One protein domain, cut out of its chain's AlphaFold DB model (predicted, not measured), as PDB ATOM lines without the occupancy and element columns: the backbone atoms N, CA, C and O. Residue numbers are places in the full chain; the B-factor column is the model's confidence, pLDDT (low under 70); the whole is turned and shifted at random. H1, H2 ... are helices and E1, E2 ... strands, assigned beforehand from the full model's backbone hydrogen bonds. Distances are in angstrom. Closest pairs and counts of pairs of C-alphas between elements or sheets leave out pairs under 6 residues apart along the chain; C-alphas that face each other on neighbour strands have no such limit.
ATOM      1  N   PRO A 228     166.614 151.545  89.154       96.31
ATOM      2  CA  PRO A 228     167.417 151.006  90.245       96.31
ATOM      3  C   PRO A 228     168.375 152.076  90.778       96.31
ATOM      4  O   PRO A 228     169.041 152.732  89.980       96.31
ATOM      5  N   LEU A 229     168.507 152.203  92.101       96.19
ATOM      6  CA  LEU A 229     169.310 153.262  92.732       96.19
ATOM      7  C   LEU A 229     170.753 153.320  92.201       96.19
ATOM      8  O   LEU A 229     171.268 154.384  91.889       96.19
ATOM      9  N   GLY A 230     171.397 152.163  92.011       95.31
ATOM     10  CA  GLY A 230     172.759 152.086  91.463       95.31
ATOM     11  C   GLY A 230     172.889 152.430  89.972       95.31
ATOM     12  O   GLY A 230     173.984 152.325  89.429       95.31
ATOM     13  N   ARG A 231     171.786 152.767  89.296       96.44
ATOM     14  CA  ARG A 231     171.736 153.220  87.897       96.44
ATOM     15  C   ARG A 231     171.187 154.641  87.761       96.44
ATOM     16  O   ARG A 231     171.000 155.076  86.630       96.44
ATOM     17  N   ALA A 232     170.917 155.321  88.875       96.50
ATOM     18  CA  ALA A 232     170.546 156.726  88.858       96.50
ATOM     19  C   ALA A 232     171.666 157.545  88.196       96.50
ATOM     20  O   ALA A 232     172.843 157.386  88.533       96.50
ATOM     21  N   SER A 233     171.296 158.373  87.227       95.88
ATOM     22  CA  SER A 233     172.205 159.195  86.420       95.88
ATOM     23  C   SER A 233     171.776 160.660  86.345       95.88
ATOM     24  O   SER A 233     172.469 161.466  85.732       95.88
ATOM     25  N   GLY A 234     170.620 160.984  86.915       95.56
ATOM     26  CA  GLY A 234     170.022 162.305  86.957       95.56
ATOM     27  C   GLY A 234     170.234 162.994  88.301       95.56
ATOM     28  O   GLY A 234     171.300 162.893  88.911       95.56
ATOM     29  N   THR A 235     169.205 163.683  88.785       96.06
ATOM     30  CA  THR A 235     169.223 164.400  90.074       96.06
ATOM     31  C   THR A 235     169.498 163.501  91.287       96.06
ATOM     32  O   THR A 235     169.954 164.005  92.313       96.06
ATOM     33  N   CYS A 236     169.276 162.181  91.197       97.44
ATOM     34  CA  CYS A 236     169.601 161.229  92.264       97.44
ATOM     35  C   CYS A 236     171.005 160.616  92.158       97.44
ATOM     36  O   CYS A 236     171.398 159.827  93.029       97.44
ATOM     37  N   ALA A 237     171.778 160.943  91.120       97.44
ATOM     38  CA  ALA A 237     173.105 160.379  90.923       97.44
ATOM     39  C   ALA A 237     174.037 160.714  92.101       97.44
ATOM     40  O   ALA A 237     174.290 161.872  92.419       97.44
ATOM     41  N   GLY A 238     174.565 159.679  92.761       96.12
ATOM     42  CA  GLY A 238     175.565 159.837  93.822       96.12
ATOM     43  C   GLY A 238     175.056 160.434  95.140       96.12
ATOM     44  O   GLY A 238     175.871 160.681  96.028       96.12
ATOM     45  N   VAL A 239     173.741 160.622  95.315       97.12
ATOM     46  CA  VAL A 239     173.165 161.176  96.558       97.12
ATOM     47  C   VAL A 239     173.487 160.296  97.771       97.12
ATOM     48  O   VAL A 239     173.815 160.799  98.846       97.12
ATOM     49  N   VAL A 240     173.458 158.973  97.593       97.31
ATOM     50  CA  VAL A 240     173.882 157.997  98.605       97.31
ATOM     51  C   VAL A 240     174.787 156.934  97.999       97.31
ATOM     52  O   VAL A 240     174.610 156.511  96.856       97.31
ATOM     53  N   ASP A 241     175.740 156.445  98.792       94.81
ATOM     54  CA  ASP A 241     176.517 155.267  98.420       94.81
ATOM     55  C   ASP A 241     175.701 153.967  98.578       94.81
ATOM     56  O   ASP A 241     174.656 153.904  99.236       94.81
ATOM     57  N   ALA A 242     176.199 152.878  97.985       93.81
ATOM     58  CA  ALA A 242     175.510 151.588  98.008       93.81
ATOM     59  C   ALA A 242     175.343 151.010  99.426       93.81
ATOM     60  O   ALA A 242     174.432 150.217  99.668       93.81
ATOM     61  N   ALA A 243     176.229 151.352 100.365       95.00
ATOM     62  CA  ALA A 243     176.138 150.873 101.742       95.00
ATOM     63  C   ALA A 243     175.015 151.586 102.503       95.00
ATOM     64  O   ALA A 243     174.256 150.940 103.224       95.00
ATOM     65  N   THR A 244     174.900 152.896 102.318       95.75
ATOM     66  CA  THR A 244     173.883 153.763 102.913       95.75
ATOM     67  C   THR A 244     172.516 153.445 102.337       95.75
ATOM     68  O   THR A 244     171.602 153.186 103.113       95.75
ATOM     69  N   GLY A 245     172.403 153.287 101.012       95.19
ATOM     70  CA  GLY A 245     171.165 152.828 100.375       95.19
ATOM     71  C   GLY A 245     170.644 151.516 100.979       95.19
ATOM     72  O   GLY A 245     169.482 151.432 101.368       95.19
ATOM     73  N   ARG A 246     171.521 150.520 101.194       94.88
ATOM     74  CA  ARG A 246     171.142 149.260 101.864       94.88
ATOM     75  C   ARG A 246     170.675 149.453 103.307       94.88
ATOM     76  O   ARG A 246     169.694 148.827 103.692       94.88
ATOM     77  N   ARG A 247     171.357 150.287 104.104       95.25
ATOM     78  CA  ARG A 247     170.945 150.571 105.496       95.25
ATOM     79  C   ARG A 247     169.581 151.254 105.551       95.25
ATOM     80  O   ARG A 247     168.802 150.975 106.450       95.25
ATOM     81  N   TRP A 248     169.308 152.124 104.586       95.62
ATOM     82  CA  TRP A 248     168.066 152.880 104.479       95.62
ATOM     83  C   TRP A 248     166.915 152.090 103.850       95.62
ATOM     84  O   TRP A 248     165.794 152.585 103.812       95.62
ATOM     85  N   GLY A 249     167.177 150.887 103.325       95.75
ATOM     86  CA  GLY A 249     166.198 150.123 102.549       95.75
ATOM     87  C   GLY A 249     165.903 150.718 101.166       95.75
ATOM     88  O   GLY A 249     164.981 150.256 100.496       95.75
ATOM     89  N   ALA A 250     166.684 151.707 100.722       96.56
ATOM     90  CA  ALA A 250     166.535 152.354  99.429       96.56
ATOM     91  C   ALA A 250     167.115 151.473  98.309       96.56
ATOM     92  O   ALA A 250     168.295 151.114  98.314       96.56
ATOM     93  N   GLY A 251     166.268 151.117  97.343       96.56
ATOM     94  CA  GLY A 251     166.613 150.280  96.191       96.56
ATOM     95  C   GLY A 251     166.271 150.907  94.840       96.56
ATOM     96  O   GLY A 251     166.789 150.462  93.814       96.56
ATOM     97  N   THR A 252     165.437 151.944  94.829       97.06
ATOM     98  CA  THR A 252     165.000 152.646  93.622       97.06
ATOM     99  C   THR A 252     165.195 154.153  93.759       97.06
ATOM    100  O   THR A 252     165.329 154.672  94.867       97.06
ATOM    101  N   ALA A 253     165.226 154.843  92.624       96.12
ATOM    102  CA  ALA A 253     165.249 156.291  92.526       96.12
ATOM    103  C   ALA A 253     164.205 156.759  91.501       96.12
ATOM    104  O   ALA A 253     164.048 156.133  90.449       96.12
ATOM    105  N   ALA A 254     163.503 157.845  91.811       94.31
ATOM    106  CA  ALA A 254     162.777 158.661  90.844       94.31
ATOM    107  C   ALA A 254     163.509 160.000  90.724       94.31
ATOM    108  O   ALA A 254     163.733 160.680  91.726       94.31
ATOM    109  N   GLU A 255     163.916 160.334  89.507       93.19
ATOM    110  CA  GLU A 255     164.774 161.475  89.199       93.19
ATOM    111  C   GLU A 255     164.399 162.074  87.846       93.19
ATOM    112  O   GLU A 255     163.748 161.430  87.018       93.19
ATOM    113  N   THR A 256     164.860 163.296  87.618       92.00
ATOM    114  CA  THR A 256     164.859 163.952  86.310       92.00
ATOM    115  C   THR A 256     166.286 164.012  85.769       92.00
ATOM    116  O   THR A 256     167.237 163.647  86.463       92.00
ATOM    117  N   ALA A 257     166.460 164.429  84.510       94.00
ATOM    118  CA  ALA A 257     167.798 164.668  83.973       94.00
ATOM    119  C   ALA A 257     168.551 165.698  84.839       94.00
ATOM    120  O   ALA A 257     167.940 166.609  85.391       94.00
ATOM    121  N   ALA A 258     169.871 165.537  84.963       94.00
ATOM    122  CA  ALA A 258     170.731 166.439  85.729       94.00
ATOM    123  C   ALA A 258     171.031 167.720  84.930       94.00
ATOM    124  O   ALA A 258     172.168 167.972  84.537       94.00
ATOM    125  N   GLU A 259     169.988 168.497  84.662       95.06
ATOM    126  CA  GLU A 259     170.031 169.766  83.937       95.06
ATOM    127  C   GLU A 259     169.367 170.861  84.785       95.06
ATOM    128  O   GLU A 259     168.451 170.534  85.543       95.06
ATOM    129  N   PRO A 260     169.796 172.133  84.656       95.81
ATOM    130  CA  PRO A 260     169.247 173.227  85.449       95.81
ATOM    131  C   PRO A 260     167.724 173.339  85.342       95.81
ATOM    132  O   PRO A 260     167.151 173.353  84.249       95.81
ATOM    133  N   ALA A 261     167.058 173.448  86.489       96.25
ATOM    134  CA  ALA A 261     165.618 173.653  86.577       96.25
ATOM    135  C   ALA A 261     165.276 174.539  87.785       96.25
ATOM    136  O   ALA A 261     165.977 174.480  88.792       96.25
ATOM    137  N   PRO A 262     164.172 175.313  87.750       95.81
ATOM    138  CA  PRO A 262     163.786 176.161  88.882       95.81
ATOM    139  C   PRO A 262     163.503 175.370  90.167       95.81
ATOM    140  O   PRO A 262     163.678 175.881  91.274       95.81
ATOM    141  N   VAL A 263     163.061 174.118  90.008       95.50
ATOM    142  CA  VAL A 263     162.921 173.137  91.083       95.50
ATOM    143  C   VAL A 263     163.420 171.786  90.577       95.50
ATOM    144  O   VAL A 263     163.007 171.324  89.511       95.50
ATOM    145  N   GLU A 264     164.292 171.143  91.346       95.75
ATOM    146  CA  GLU A 264     164.802 169.800  91.085       95.75
ATOM    147  C   GLU A 264     164.347 168.834  92.181       95.75
ATOM    148  O   GLU A 264     164.373 169.164  93.368       95.75
ATOM    149  N   HIS A 265     164.008 167.603  91.796       94.44
ATOM    150  CA  HIS A 265     163.585 166.566  92.733       94.44
ATOM    151  C   HIS A 265     164.418 165.303  92.587       94.44
ATOM    152  O   HIS A 265     164.696 164.852  91.477       94.44
ATOM    153  N   CYS A 266     164.741 164.679  93.715       95.62
ATOM    154  CA  CYS A 266     165.225 163.311  93.780       95.62
ATOM    155  C   CYS A 266     164.449 162.555  94.861       95.62
ATOM    156  O   CYS A 266     164.442 162.952  96.020       95.62
ATOM    157  N   THR A 267     163.807 161.445  94.506       96.12
ATOM    158  CA  THR A 267     163.133 160.580  95.483       96.12
ATOM    159  C   THR A 267     163.809 159.225  95.546       96.12
ATOM    160  O   THR A 267     163.851 158.493  94.557       96.12
ATOM    161  N   LEU A 268     164.289 158.853  96.728       97.00
ATOM    162  CA  LEU A 268     164.785 157.513  97.009       97.00
ATOM    163  C   LEU A 268     163.632 156.653  97.514       97.00
ATOM    164  O   LEU A 268     162.941 157.022  98.464       97.00
ATOM    165  N   GLY A 269     163.436 155.499  96.887       96.19
ATOM    166  CA  GLY A 269     162.373 154.566  97.227       96.19
ATOM    167  C   GLY A 269     162.892 153.186  97.605       96.19
ATOM    168  O   GLY A 269     164.022 152.799  97.292       96.19
ATOM    169  N   SER A 270     162.038 152.403  98.255       95.94
ATOM    170  CA  SER A 270     162.291 150.998  98.552       95.94
ATOM    171  C   SER A 270     162.447 150.168  97.270       95.94
ATOM    172  O   SER A 270     162.216 150.639  96.152       95.94
ATOM    173  N   VAL A 271     162.799 148.889  97.407       93.19
ATOM    174  CA  VAL A 271     162.803 147.945  96.272       93.19
ATOM    175  C   VAL A 271     161.420 147.754  95.637       93.19
ATOM    176  O   VAL A 271     161.345 147.393  94.466       93.19
ATOM    177  N   SER A 272     160.335 148.012  96.378       91.62
ATOM    178  CA  SER A 272     158.958 148.005  95.864       91.62
ATOM    179  C   SER A 272     158.521 149.357  95.294       91.62
ATOM    180  O   SER A 272     157.386 149.482  94.845       91.62
ATOM    181  N   GLY A 273     159.396 150.368  95.318       90.31
ATOM    182  CA  GLY A 273     159.108 151.715  94.831       90.31
ATOM    183  C   GLY A 273     158.374 152.615  95.827       90.31
ATOM    184  O   GLY A 273     157.993 153.722  95.459       90.31
ATOM    185  N   THR A 274     158.182 152.188  97.077       93.50
ATOM    186  CA  THR A 274     157.612 153.052  98.125       93.50
ATOM    187  C   THR A 274     158.575 154.213  98.388       93.50
ATOM    188  O   THR A 274     159.737 153.918  98.665       93.50
ATOM    189  N   PRO A 275     158.161 155.490  98.280       94.19
ATOM    190  CA  PRO A 275     159.016 156.625  98.627       94.19
ATOM    191  C   PRO A 275     159.516 156.509 100.069       94.19
ATOM    192  O   PRO A 275     158.762 156.099 100.940       94.19
ATOM    193  N   LEU A 276     160.790 156.816 100.304       96.25
ATOM    194  CA  LEU A 276     161.400 156.783 101.638       96.25
ATOM    195  C   LEU A 276     162.084 158.106 101.983       96.25
ATOM    196  O   LEU A 276     162.082 158.509 103.136       96.25
ATOM    197  N   TYR A 277     162.703 158.765 101.002       97.06
ATOM    198  CA  TYR A 277     163.382 160.045 101.204       97.06
ATOM    199  C   TYR A 277     163.158 160.925  99.982       97.06
ATOM    200  O   TYR A 277     163.449 160.498  98.862       97.06
ATOM    201  N   ALA A 278     162.676 162.142 100.197       95.94
ATOM    202  CA  ALA A 278     162.544 163.163  99.174       95.94
ATOM    203  C   ALA A 278     163.638 164.218  99.354       95.94
ATOM    204  O   ALA A 278     163.876 164.696 100.461       95.94
ATOM    205  N   PHE A 279     164.296 164.562  98.255       97.00
ATOM    206  CA  PHE A 279     165.245 165.655  98.144       97.00
ATOM    207  C   PHE A 279     164.683 166.675  97.165       97.00
ATOM    208  O   PHE A 279     164.255 166.298  96.068       97.00
ATOM    209  N   THR A 280     164.726 167.945  97.547       96.44
ATOM    210  CA  THR A 280     164.254 169.050  96.710       96.44
ATOM    211  C   THR A 280     165.300 170.152  96.696       96.44
ATOM    212  O   THR A 280     165.821 170.510  97.750       96.44
ATOM    213  N   ALA A 281     165.621 170.668  95.511       97.25
ATOM    214  CA  ALA A 281     166.354 171.916  95.343       97.25
ATOM    215  C   ALA A 281     165.414 172.948  94.716       97.25
ATOM    216  O   ALA A 281     164.788 172.650  93.703       97.25
ATOM    217  N   SER A 282     165.317 174.133  95.308       96.12
ATOM    218  CA  SER A 282     164.460 175.227  94.846       96.12
ATOM    219  C   SER A 282     165.294 176.486  94.662       96.12
ATOM    220  O   SER A 282     166.028 176.858  95.578       96.12
ATOM    221  N   TYR A 283     165.153 177.145  93.514       96.38
ATOM    222  CA  TYR A 283     165.985 178.278  93.104       96.38
ATOM    223  C   TYR A 283     165.186 179.576  92.980       96.38
ATOM    224  O   TYR A 283     163.994 179.573  92.655       96.38
ATOM    225  N   GLY A 284     165.845 180.696  93.255       94.25
ATOM    226  CA  GLY A 284     165.330 182.044  93.056       94.25
ATOM    227  C   GLY A 284     163.998 182.263  93.779       94.25
ATOM    228  O   GLY A 284     163.906 181.985  94.980       94.25
ATOM    229  N   PRO A 285     162.933 182.687  93.069       92.88
ATOM    230  CA  PRO A 285     161.597 182.837  93.644       92.88
ATOM    231  C   PRO A 285     161.109 181.599  94.411       92.88
ATOM    232  O   PRO A 285     160.426 181.721  95.429       92.88
ATOM    233  N   TYR A 286     161.450 180.394  93.937       93.56
ATOM    234  CA  TYR A 286     161.032 179.137  94.558       93.56
ATOM    235  C   TYR A 286     161.763 178.878  95.871       93.56
ATOM    236  O   TYR A 286     161.142 178.434  96.836       93.56
ATOM    237  N   GLY A 287     163.060 179.192  95.932       93.06
ATOM    238  CA  GLY A 287     163.828 179.142  97.173       93.06
ATOM    239  C   GLY A 287     163.279 180.128  98.208       93.06
ATOM    240  O   GLY A 287     163.003 179.747  99.345       93.06
ATOM    241  N   GLU A 288     163.013 181.369  97.799       90.44
ATOM    242  CA  GLU A 288     162.451 182.402  98.680       90.44
ATOM    243  C   GLU A 288     161.049 182.045  99.202       90.44
ATOM    244  O   GLU A 288     160.741 182.297 100.372       90.44
ATOM    245  N   ALA A 289     160.212 181.395  98.385       89.31
ATOM    246  CA  ALA A 289     158.931 180.839  98.832       89.31
ATOM    247  C   ALA A 289     159.101 179.806  99.952       89.31
ATOM    248  O   ALA A 289     158.376 179.861 100.947       89.31
ATOM    249  N   VAL A 290     160.068 178.892  99.817       89.31
ATOM    250  CA  VAL A 290     160.366 177.884 100.847       89.31
ATOM    251  C   VAL A 290     160.874 178.546 102.133       89.31
ATOM    252  O   VAL A 290     160.489 178.147 103.231       89.31
ATOM    253  N   LEU A 291     161.709 179.586 102.029       88.00
ATOM    254  CA  LEU A 291     162.222 180.313 103.198       88.00
ATOM    255  C   LEU A 291     161.154 181.150 103.906       88.00
ATOM    256  O   LEU A 291     161.191 181.268 105.133       88.00
ATOM    257  N   SER A 292     160.230 181.730 103.141       84.19
ATOM    258  CA  SER A 292     159.156 182.590 103.648       84.19
ATOM    259  C   SER A 292     157.969 181.797 104.202       84.19
ATOM    260  O   SER A 292     157.167 182.342 104.964       84.19
ATOM    261  N   GLY A 293     157.845 180.517 103.837       74.81
ATOM    262  CA  GLY A 293     156.850 179.607 104.390       74.81
ATOM    263  C   GLY A 293     157.020 179.430 105.902       74.81
ATOM    264  O   GLY A 293     158.125 179.234 106.406       74.81
ATOM    265  N   GLY A 294     155.910 179.480 106.647       59.22
ATOM    266  CA  GLY A 294     155.903 179.360 108.115       59.22
ATOM    267  C   GLY A 294     156.424 178.023 108.664       59.22
ATOM    268  O   GLY A 294     156.724 177.943 109.853       59.22
ATOM    269  N   ASP A 295     156.591 177.022 107.795       62.06
ATOM    270  CA  ASP A 295     157.055 175.665 108.105       62.06
ATOM    271  C   ASP A 295     158.508 175.415 107.651       62.06
ATOM    272  O   ASP A 295     158.905 174.289 107.360       62.06
ATOM    273  N   ALA A 296     159.319 176.476 107.578       66.44
ATOM    274  CA  ALA A 296     160.733 176.406 107.219       66.44
ATOM    275  C   ALA A 296     161.488 175.302 107.994       66.44
ATOM    276  O   ALA A 296     161.664 175.382 109.217       66.44
ATOM    277  N   LEU A 297     162.004 174.306 107.262       76.19
ATOM    278  CA  LEU A 297     162.752 173.188 107.833       76.19
ATOM    279  C   LEU A 297     164.010 173.659 108.589       76.19
ATOM    280  O   LEU A 297     164.614 174.692 108.264       76.19
ATOM    281  N   PRO A 298     164.455 172.912 109.617       73.62
ATOM    282  CA  PRO A 298     165.631 173.298 110.375       73.62
ATOM    283  C   PRO A 298     166.889 173.244 109.496       73.62
ATOM    284  O   PRO A 298     167.193 172.244 108.848       73.62
ATOM    285  N   ALA A 299     167.656 174.337 109.526       77.38
ATOM    286  CA  ALA A 299     168.958 174.412 108.872       77.38
ATOM    287  C   ALA A 299     169.923 173.325 109.385       77.38
ATOM    288  O   ALA A 299     169.909 172.959 110.570       77.38
ATOM    289  N   LEU A 300     170.787 172.849 108.492       70.44
ATOM    290  CA  LEU A 300     171.845 171.894 108.784       70.44
ATOM    291  C   LEU A 300     172.740 172.429 109.918       70.44
ATOM    292  O   LEU A 300     173.067 173.609 109.983       70.44
ATOM    293  N   GLY A 301     173.109 171.564 110.867       61.81
ATOM    294  CA  GLY A 301     173.943 171.943 112.019       61.81
ATOM    295  C   GLY A 301     173.178 172.381 113.275       61.81
ATOM    296  O   GLY A 301     173.793 172.530 114.332       61.81
ATOM    297  N   LYS A 302     171.844 172.502 113.219       64.62
ATOM    298  CA  LYS A 302     171.013 172.478 114.435       64.62
ATOM    299  C   LYS A 302     171.028 171.069 115.056       64.62
ATOM    300  O   LYS A 302     171.390 170.093 114.393       64.62
ATOM    301  N   ALA A 303     170.671 170.961 116.342       68.50
ATOM    302  CA  ALA A 303     170.496 169.665 117.010       68.50
ATOM    303  C   ALA A 303     169.607 168.737 116.164       68.50
ATOM    304  O   ALA A 303     168.784 169.227 115.393       68.50
ATOM    305  N   ASN A 304     169.790 167.417 116.296       78.25
ATOM    306  CA  ASN A 304     169.059 166.425 115.505       78.25
ATOM    307  C   ASN A 304     167.560 166.762 115.450       78.25
ATOM    308  O   ASN A 304     166.889 166.766 116.484       78.25
ATOM    309  N   ALA A 305     167.071 167.074 114.248       79.38
ATOM    310  CA  ALA A 305     165.667 167.378 114.028       79.38
ATOM    311  C   ALA A 305     164.843 166.122 114.354       79.38
ATOM    312  O   ALA A 305     165.196 165.061 113.837       79.38
ATOM    313  N   PRO A 306     163.780 166.201 115.178       83.06
ATOM    314  CA  PRO A 306     163.008 165.023 115.586       83.06
ATOM    315  C   PRO A 306     162.487 164.185 114.415       83.06
ATOM    316  O   PRO A 306     162.493 162.963 114.496       83.06
ATOM    317  N   GLU A 307     162.108 164.844 113.321       85.62
ATOM    318  CA  GLU A 307     161.574 164.223 112.098       85.62
ATOM    319  C   GLU A 307     162.673 163.930 111.061       85.62
ATOM    320  O   GLU A 307     162.433 163.370 110.001       85.62
ATOM    321  N   GLY A 308     163.929 164.291 111.349       87.62
ATOM    322  CA  GLY A 308     165.043 164.075 110.426       87.62
ATOM    323  C   GLY A 308     165.017 164.978 109.192       87.62
ATOM    324  O   GLY A 308     165.787 164.738 108.266       87.62
ATOM    325  N   HIS A 309     164.182 166.015 109.205       91.75
ATOM    326  CA  HIS A 309     164.123 167.033 108.165       91.75
ATOM    327  C   HIS A 309     165.345 167.940 108.271       91.75
ATOM    328  O   HIS A 309     165.691 168.387 109.367       91.75
ATOM    329  N   TYR A 310     165.998 168.221 107.147       93.38
ATOM    330  CA  TYR A 310     167.139 169.133 107.114       93.38
ATOM    331  C   TYR A 310     167.093 170.014 105.879       93.38
ATOM    332  O   TYR A 310     166.610 169.598 104.828       93.38
ATOM    333  N   ARG A 311     167.675 171.205 106.018       94.69
ATOM    334  CA  ARG A 311     167.806 172.179 104.940       94.69
ATOM    335  C   ARG A 311     169.211 172.764 104.853       94.69
ATOM    336  O   ARG A 311     169.835 173.000 105.886       94.69
ATOM    337  N   MET A 312     169.673 173.053 103.645       95.56
ATOM    338  CA  MET A 312     170.854 173.868 103.348       95.56
ATOM    339  C   MET A 312     170.471 175.000 102.396       95.56
ATOM    340  O   MET A 312     169.435 174.936 101.737       95.56
ATOM    341  N   THR A 313     171.308 176.025 102.319       96.81
ATOM    342  CA  THR A 313     171.129 177.148 101.392       96.81
ATOM    343  C   THR A 313     172.425 177.471 100.662       96.81
ATOM    344  O   THR A 313     173.508 177.244 101.204       96.81
ATOM    345  N   ALA A 314     172.320 178.015  99.455       97.62
ATOM    346  CA  ALA A 314     173.437 178.596  98.717       97.62
ATOM    347  C   ALA A 314     173.001 179.900  98.043       97.62
ATOM    348  O   ALA A 314     171.811 180.138  97.835       97.62
ATOM    349  N   ARG A 315     173.974 180.746  97.710       97.31
ATOM    350  CA  ARG A 315     173.758 181.907  96.844       97.31
ATOM    351  C   ARG A 315     174.111 181.522  95.424       97.31
ATOM    352  O   ARG A 315     175.147 180.902  95.208       97.31
ATOM    353  N   CYS A 316     173.271 181.907  94.488       96.94
ATOM    354  CA  CYS A 316     173.445 181.655  93.074       96.94
ATOM    355  C   CYS A 316     173.506 182.991  92.320       96.94
ATOM    356  O   CYS A 316     173.010 184.011  92.825       96.94
ATOM    357  N   PRO A 317     174.160 183.018  91.152       95.31
ATOM    358  CA  PRO A 317     174.114 184.177  90.273       95.31
ATOM    359  C   PRO A 317     172.705 184.375  89.695       95.31
ATOM    360  O   PRO A 317     171.899 183.445  89.662       95.31
ATOM    361  N   GLY A 318     172.420 185.598  89.249       94.75
ATOM    362  CA  GLY A 318     171.243 185.920  88.443       94.75
ATOM    363  C   GLY A 318     169.899 185.523  89.058       94.75
ATOM    364  O   GLY A 318     169.671 185.657  90.265       94.75
ATOM    365  N   ALA A 319     168.994 185.021  88.221       95.94
ATOM    366  CA  ALA A 319     167.622 184.667  88.573       95.94
ATOM    367  C   ALA A 319     167.532 183.496  89.560       95.94
ATOM    368  O   ALA A 319     166.531 183.377  90.271       95.94
ATOM    369  N   ASP A 320     168.567 182.655  89.626       95.06
ATOM    370  CA  ASP A 320     168.643 181.524  90.552       95.06
ATOM    371  C   ASP A 320     168.782 181.961  92.012       95.06
ATOM    372  O   ASP A 320     168.487 181.175  92.914       95.06
ATOM    373  N   GLY A 321     169.175 183.215  92.263       94.88
ATOM    374  CA  GLY A 321     169.011 183.882  93.553       94.88
ATOM    375  C   GLY A 321     169.457 183.045  94.757       94.88
ATOM    376  O   GLY A 321     170.601 182.598  94.847       94.88
ATOM    377  N   THR A 322     168.555 182.843  95.717       94.88
ATOM    378  CA  THR A 322     168.799 181.929  96.837       94.88
ATOM    379  C   THR A 322     168.368 180.515  96.466       94.88
ATOM    380  O   THR A 322     167.184 180.261  96.238       94.88
ATOM    381  N   ALA A 323     169.308 179.572  96.502       97.19
ATOM    382  CA  ALA A 323     168.993 178.155  96.429       97.19
ATOM    383  C   ALA A 323     168.707 177.581  97.815       97.19
ATOM    384  O   ALA A 323     169.414 177.857  98.791       97.19
ATOM    385  N   VAL A 324     167.692 176.726  97.883       96.81
ATOM    386  CA  VAL A 324     167.291 175.992  99.079       96.81
ATOM    387  C   VAL A 324     167.289 174.504  98.771       96.81
ATOM    388  O   VAL A 324     166.628 174.069  97.837       96.81
ATOM    389  N   TYR A 325     168.001 173.725  99.581       97.69
ATOM    390  CA  TYR A 325     168.110 172.275  99.444       97.69
ATOM    391  C   TYR A 325     167.511 171.601 100.665       97.69
ATOM    392  O   TYR A 325     167.919 171.906 101.784       97.69
ATOM    393  N   GLU A 326     166.602 170.654 100.476       96.31
ATOM    394  CA  GLU A 326     165.895 169.979 101.563       96.31
ATOM    395  C   GLU A 326     165.981 168.460 101.438       96.31
ATOM    396  O   GLU A 326     166.068 167.917 100.339       96.31
ATOM    397  N   ILE A 327     165.956 167.780 102.587       95.88
ATOM    398  CA  ILE A 327     165.711 166.340 102.696       95.88
ATOM    399  C   ILE A 327     164.553 166.104 103.665       95.88
ATOM    400  O   ILE A 327     164.565 166.608 104.793       95.88
ATOM    401  N   VAL A 328     163.590 165.298 103.231       94.62
ATOM    402  CA  VAL A 328     162.402 164.903 103.993       94.62
ATOM    403  C   VAL A 328     162.291 163.372 103.951       94.62
ATOM    404  O   VAL A 328     162.018 162.812 102.886       94.62
ATOM    405  N   PRO A 329     162.577 162.660 105.054       94.88
ATOM    406  CA  PRO A 329     162.268 161.241 105.198       94.88
ATOM    407  C   PRO A 329     160.753 161.010 105.284       94.88
ATOM    408  O   PRO A 329     160.025 161.869 105.767       94.88
ATOM    409  N   ASP A 330     160.295 159.834 104.864       93.44
ATOM    410  CA  ASP A 330     158.926 159.376 105.118       93.44
ATOM    411  C   ASP A 330     158.719 159.019 106.603       93.44
ATOM    412  O   ASP A 330     159.672 158.734 107.346       93.44
ATOM    413  N   ASP A 331     157.462 159.007 107.040       86.81
ATOM    414  CA  ASP A 331     157.102 158.772 108.436       86.81
ATOM    415  C   ASP A 331     157.487 157.362 108.918       86.81
ATOM    416  O   ASP A 331     157.371 156.352 108.222       86.81
ATOM    417  N   GLY A 332     157.909 157.267 110.183       84.62
ATOM    418  CA  GLY A 332     158.184 155.982 110.839       84.62
ATOM    419  C   GLY A 332     159.514 155.323 110.456       84.62
ATOM    420  O   GLY A 332     159.774 154.188 110.870       84.62
ATOM    421  N   LEU A 333     160.380 156.017 109.712       90.25
ATOM    422  CA  LEU A 333     161.729 155.549 109.404       90.25
ATOM    423  C   LEU A 333     162.686 155.686 110.595       90.25
ATOM    424  O   LEU A 333     162.607 156.603 111.412       90.25
ATOM    425  N   ALA A 334     163.650 154.767 110.677       87.31
ATOM    426  CA  ALA A 334     164.749 154.882 111.628       87.31
ATOM    427  C   ALA A 334     165.731 155.969 111.160       87.31
ATOM    428  O   ALA A 334     166.391 155.822 110.130       87.31
ATOM    429  N   LEU A 335     165.842 157.053 111.928       89.62
ATOM    430  CA  LEU A 335     166.597 158.236 111.521       89.62
ATOM    431  C   LEU A 335     168.098 158.097 111.812       89.62
ATOM    432  O   LEU A 335     168.552 158.196 112.952       89.62
ATOM    433  N   ASP A 336     168.893 157.943 110.753       91.06
ATOM    434  CA  ASP A 336     170.348 158.109 110.793       91.06
ATOM    435  C   ASP A 336     170.713 159.549 110.411       91.06
ATOM    436  O   ASP A 336     171.018 159.862 109.260       91.06
ATOM    437  N   HIS A 337     170.673 160.451 111.392       92.06
ATOM    438  CA  HIS A 337     170.888 161.881 111.163       92.06
ATOM    439  C   HIS A 337     172.253 162.233 110.557       92.06
ATOM    440  O   HIS A 337     172.366 163.237 109.854       92.06
ATOM    441  N   VAL A 338     173.298 161.443 110.820       92.31
ATOM    442  CA  VAL A 338     174.623 161.686 110.229       92.31
ATOM    443  C   VAL A 338     174.584 161.366 108.739       92.31
ATOM    444  O   VAL A 338     175.023 162.191 107.932       92.31
ATOM    445  N   SER A 339     174.007 160.221 108.367       94.12
ATOM    446  CA  SER A 339     173.835 159.864 106.958       94.12
ATOM    447  C   SER A 339     172.872 160.823 106.245       94.12
ATOM    448  O   SER A 339     173.160 161.209 105.120       94.12
ATOM    449  N   LEU A 340     171.786 161.275 106.896       95.12
ATOM    450  CA  LEU A 340     170.816 162.220 106.312       95.12
ATOM    451  C   LEU A 340     171.484 163.542 105.921       95.12
ATOM    452  O   LEU A 340     171.372 163.988 104.782       95.12
ATOM    453  N   ARG A 341     172.257 164.136 106.839       94.69
ATOM    454  CA  ARG A 341     173.015 165.366 106.564       94.69
ATOM    455  C   ARG A 341     174.083 165.171 105.489       94.69
ATOM    456  O   ARG A 341     174.332 166.079 104.705       94.69
ATOM    457  N   THR A 342     174.714 163.998 105.455       95.75
ATOM    458  CA  THR A 342     175.726 163.672 104.439       95.75
ATOM    459  C   THR A 342     175.094 163.554 103.054       95.75
ATOM    460  O   THR A 342     175.611 164.140 102.109       95.75
ATOM    461  N   ALA A 343     173.957 162.864 102.941       97.31
ATOM    462  CA  ALA A 343     173.219 162.732 101.689       97.31
ATOM    463  C   ALA A 343     172.695 164.086 101.192       97.31
ATOM    464  O   ALA A 343     172.862 164.403 100.017       97.31
ATOM    465  N   LEU A 344     172.139 164.914 102.091       97.50
ATOM    466  CA  LEU A 344     171.710 166.270 101.741       97.50
ATOM    467  C   LEU A 344     172.883 167.100 101.219       97.50
ATOM    468  O   LEU A 344     172.749 167.752 100.192       97.50
ATOM    469  N   LYS A 345     174.049 167.033 101.871       97.50
ATOM    470  CA  LYS A 345     175.243 167.735 101.395       97.50
ATOM    471  C   LYS A 345     175.669 167.269 100.000       97.50
ATOM    472  O   LYS A 345     176.009 168.114  99.177       97.50
ATOM    473  N   SER A 346     175.649 165.964  99.723       98.00
ATOM    474  CA  SER A 346     175.971 165.428  98.391       98.00
ATOM    475  C   SER A 346     174.997 165.933  97.325       98.00
ATOM    476  O   SER A 346     175.435 166.437  96.294       98.00
ATOM    477  N   PHE A 347     173.689 165.852  97.598       98.38
ATOM    478  CA  PHE A 347     172.643 166.366  96.712       98.38
ATOM    479  C   PHE A 347     172.805 167.871  96.459       98.38
ATOM    480  O   PHE A 347     172.898 168.296  95.309       98.38
ATOM    481  N   ALA A 348     172.926 168.658  97.532       98.31
ATOM    482  CA  ALA A 348     173.073 170.106  97.470       98.31
ATOM    483  C   ALA A 348     174.333 170.526  96.708       98.31
ATOM    484  O   ALA A 348     174.273 171.444  95.907       98.31
ATOM    485  N   THR A 349     175.464 169.841  96.913       98.44
ATOM    486  CA  THR A 349     176.722 170.163  96.213       98.44
ATOM    487  C   THR A 349     176.588 169.921  94.712       98.44
ATOM    488  O   THR A 349     176.896 170.806  93.923       98.44
ATOM    489  N   ALA A 350     176.075 168.753  94.309       98.19
ATOM    490  CA  ALA A 350     175.902 168.433  92.893       98.19
ATOM    491  C   ALA A 350     174.890 169.364  92.201       98.19
ATOM    492  O   ALA A 350     175.047 169.681  91.026       98.19
ATOM    493  N   SER A 351     173.841 169.771  92.919       98.06
ATOM    494  CA  SER A 351     172.816 170.701  92.441       98.06
ATOM    495  C   SER A 351     173.364 172.133  92.326       98.06
ATOM    496  O   SER A 351     173.284 172.725  91.254       98.06
ATOM    497  N   ALA A 352     174.063 172.633  93.352       98.19
ATOM    498  CA  ALA A 352     174.748 173.930  93.334       98.19
ATOM    499  C   ALA A 352     175.747 174.067  92.175       98.19
ATOM    500  O   ALA A 352     175.764 175.091  91.499       98.19
ATOM    501  N   GLU A 353     176.544 173.029  91.901       97.56
ATOM    502  CA  GLU A 353     177.504 173.032  90.788       97.56
ATOM    503  C   GLU A 353     176.825 173.184  89.416       97.56
ATOM    504  O   GLU A 353     177.372 173.860  88.545       97.56
ATOM    505  N   ARG A 354     175.629 172.603  89.217       95.94
ATOM    506  CA  ARG A 354     174.866 172.749  87.959       95.94
ATOM    507  C   ARG A 354     174.410 174.182  87.707       95.94
ATOM    508  O   ARG A 354     174.349 174.591  86.553       95.94
ATOM    509  N   HIS A 355     174.118 174.911  88.777       96.50
ATOM    510  CA  HIS A 355     173.621 176.287  88.756       96.50
ATOM    511  C   HIS A 355     174.722 177.329  89.025       96.50
ATOM    512  O   HIS A 355     174.439 178.504  89.226       96.50
ATOM    513  N   ALA A 356     175.992 176.905  89.060       96.06
ATOM    514  CA  ALA A 356     177.135 177.762  89.384       96.06
ATOM    515  C   ALA A 356     176.984 178.538  90.713       96.06
ATOM    516  O   ALA A 356     177.511 179.641  90.865       96.06
TER     517      ALA A 356
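Overview. This is residues 228 to 356 of the 361 residues of an uncharacterized protein of Streptomyces kanasensis (UniProt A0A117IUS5). A twisted sheet of five strands forms a wall, with the long helix H3 packed slantwise on one face, over E5 and its two neighbours E3 and E4. The short helix H1 is over the same face towards the E1 edge, and the short helix H2 is over the opposite face, near the beginning of E5. The printed part has 129 residues with three named helices and five named strands, in the order H1 E1 E2 E3 H2 E4 E5 H3. The sheet runs E1 E2 E3 E5 E4, all antiparallel, and the class is mixed, helices and strands. The whole is compact, with a radius of gyration of the C-alphas of 13.9 A and spans of 39 by 32 by 20 A.

Along the chain. Residues 228 to 241 hold no named element. H1 is residues 242 to 248, beginning at C-alpha 242 (175.510, 151.588, 98.008). E1 is residues 250 to 255, E2 263 to 270, 23.4 A long, and E3 275 to 282, 19.7 A long. H2 is residues 285 to 292. E4 is residues 310 to 315, and E5 322 to 329, 23.2 A long. H3 is residues 337 to 354, 25.9 A long, ending at C-alpha 354 (174.866, 172.749, 87.959).

Arrangement. E1, E2 and E3 form a meander, each strand the antiparallel neighbour of the one before. N 254 and O 267 are 2.8 A apart between E1 and E2, and N 266 and O 279 2.9 A between E2 and E3. E5 has N 326 within hydrogen-bond range of O 280 of E3, 2.8 A, and N 325 of O 312 of E4, 2.9 A. E3, H2 and E4 form a split strand-helix-strand unit, two strands running the same way with E5 between them, and its crossover is right-handed. H3 is on the sheet at a height of 8.1 A, slantwise to the strands at 35 degrees to E5 on the local plane; its closest C-alphas to E5 are those of Ala 348 and Tyr 325, 5.8 A. H1, on the same face, is close to but not clearly touching H3, with the C-alphas of Thr 244 and Ser 339 7.3 A apart. H2 is on the opposite face at a height of 7.8 A; the closest C-alphas of H2 and E5 are those of Gly 287 and Val 324, 5.1 A. In H1, H2 and H3 every O i to N i+4 pair is within hydrogen-bond range.

Size, cuts and confidence. The two C-alphas farthest apart, those of Ser 272 and Gly 318, are 40.5 A apart. The printed part has no cut, and the link from H2 to E4, 17 residues, is long. Mean pLDDT of the printed part is 92.2; residues 294 to 296 and 301 to 303 are under 70.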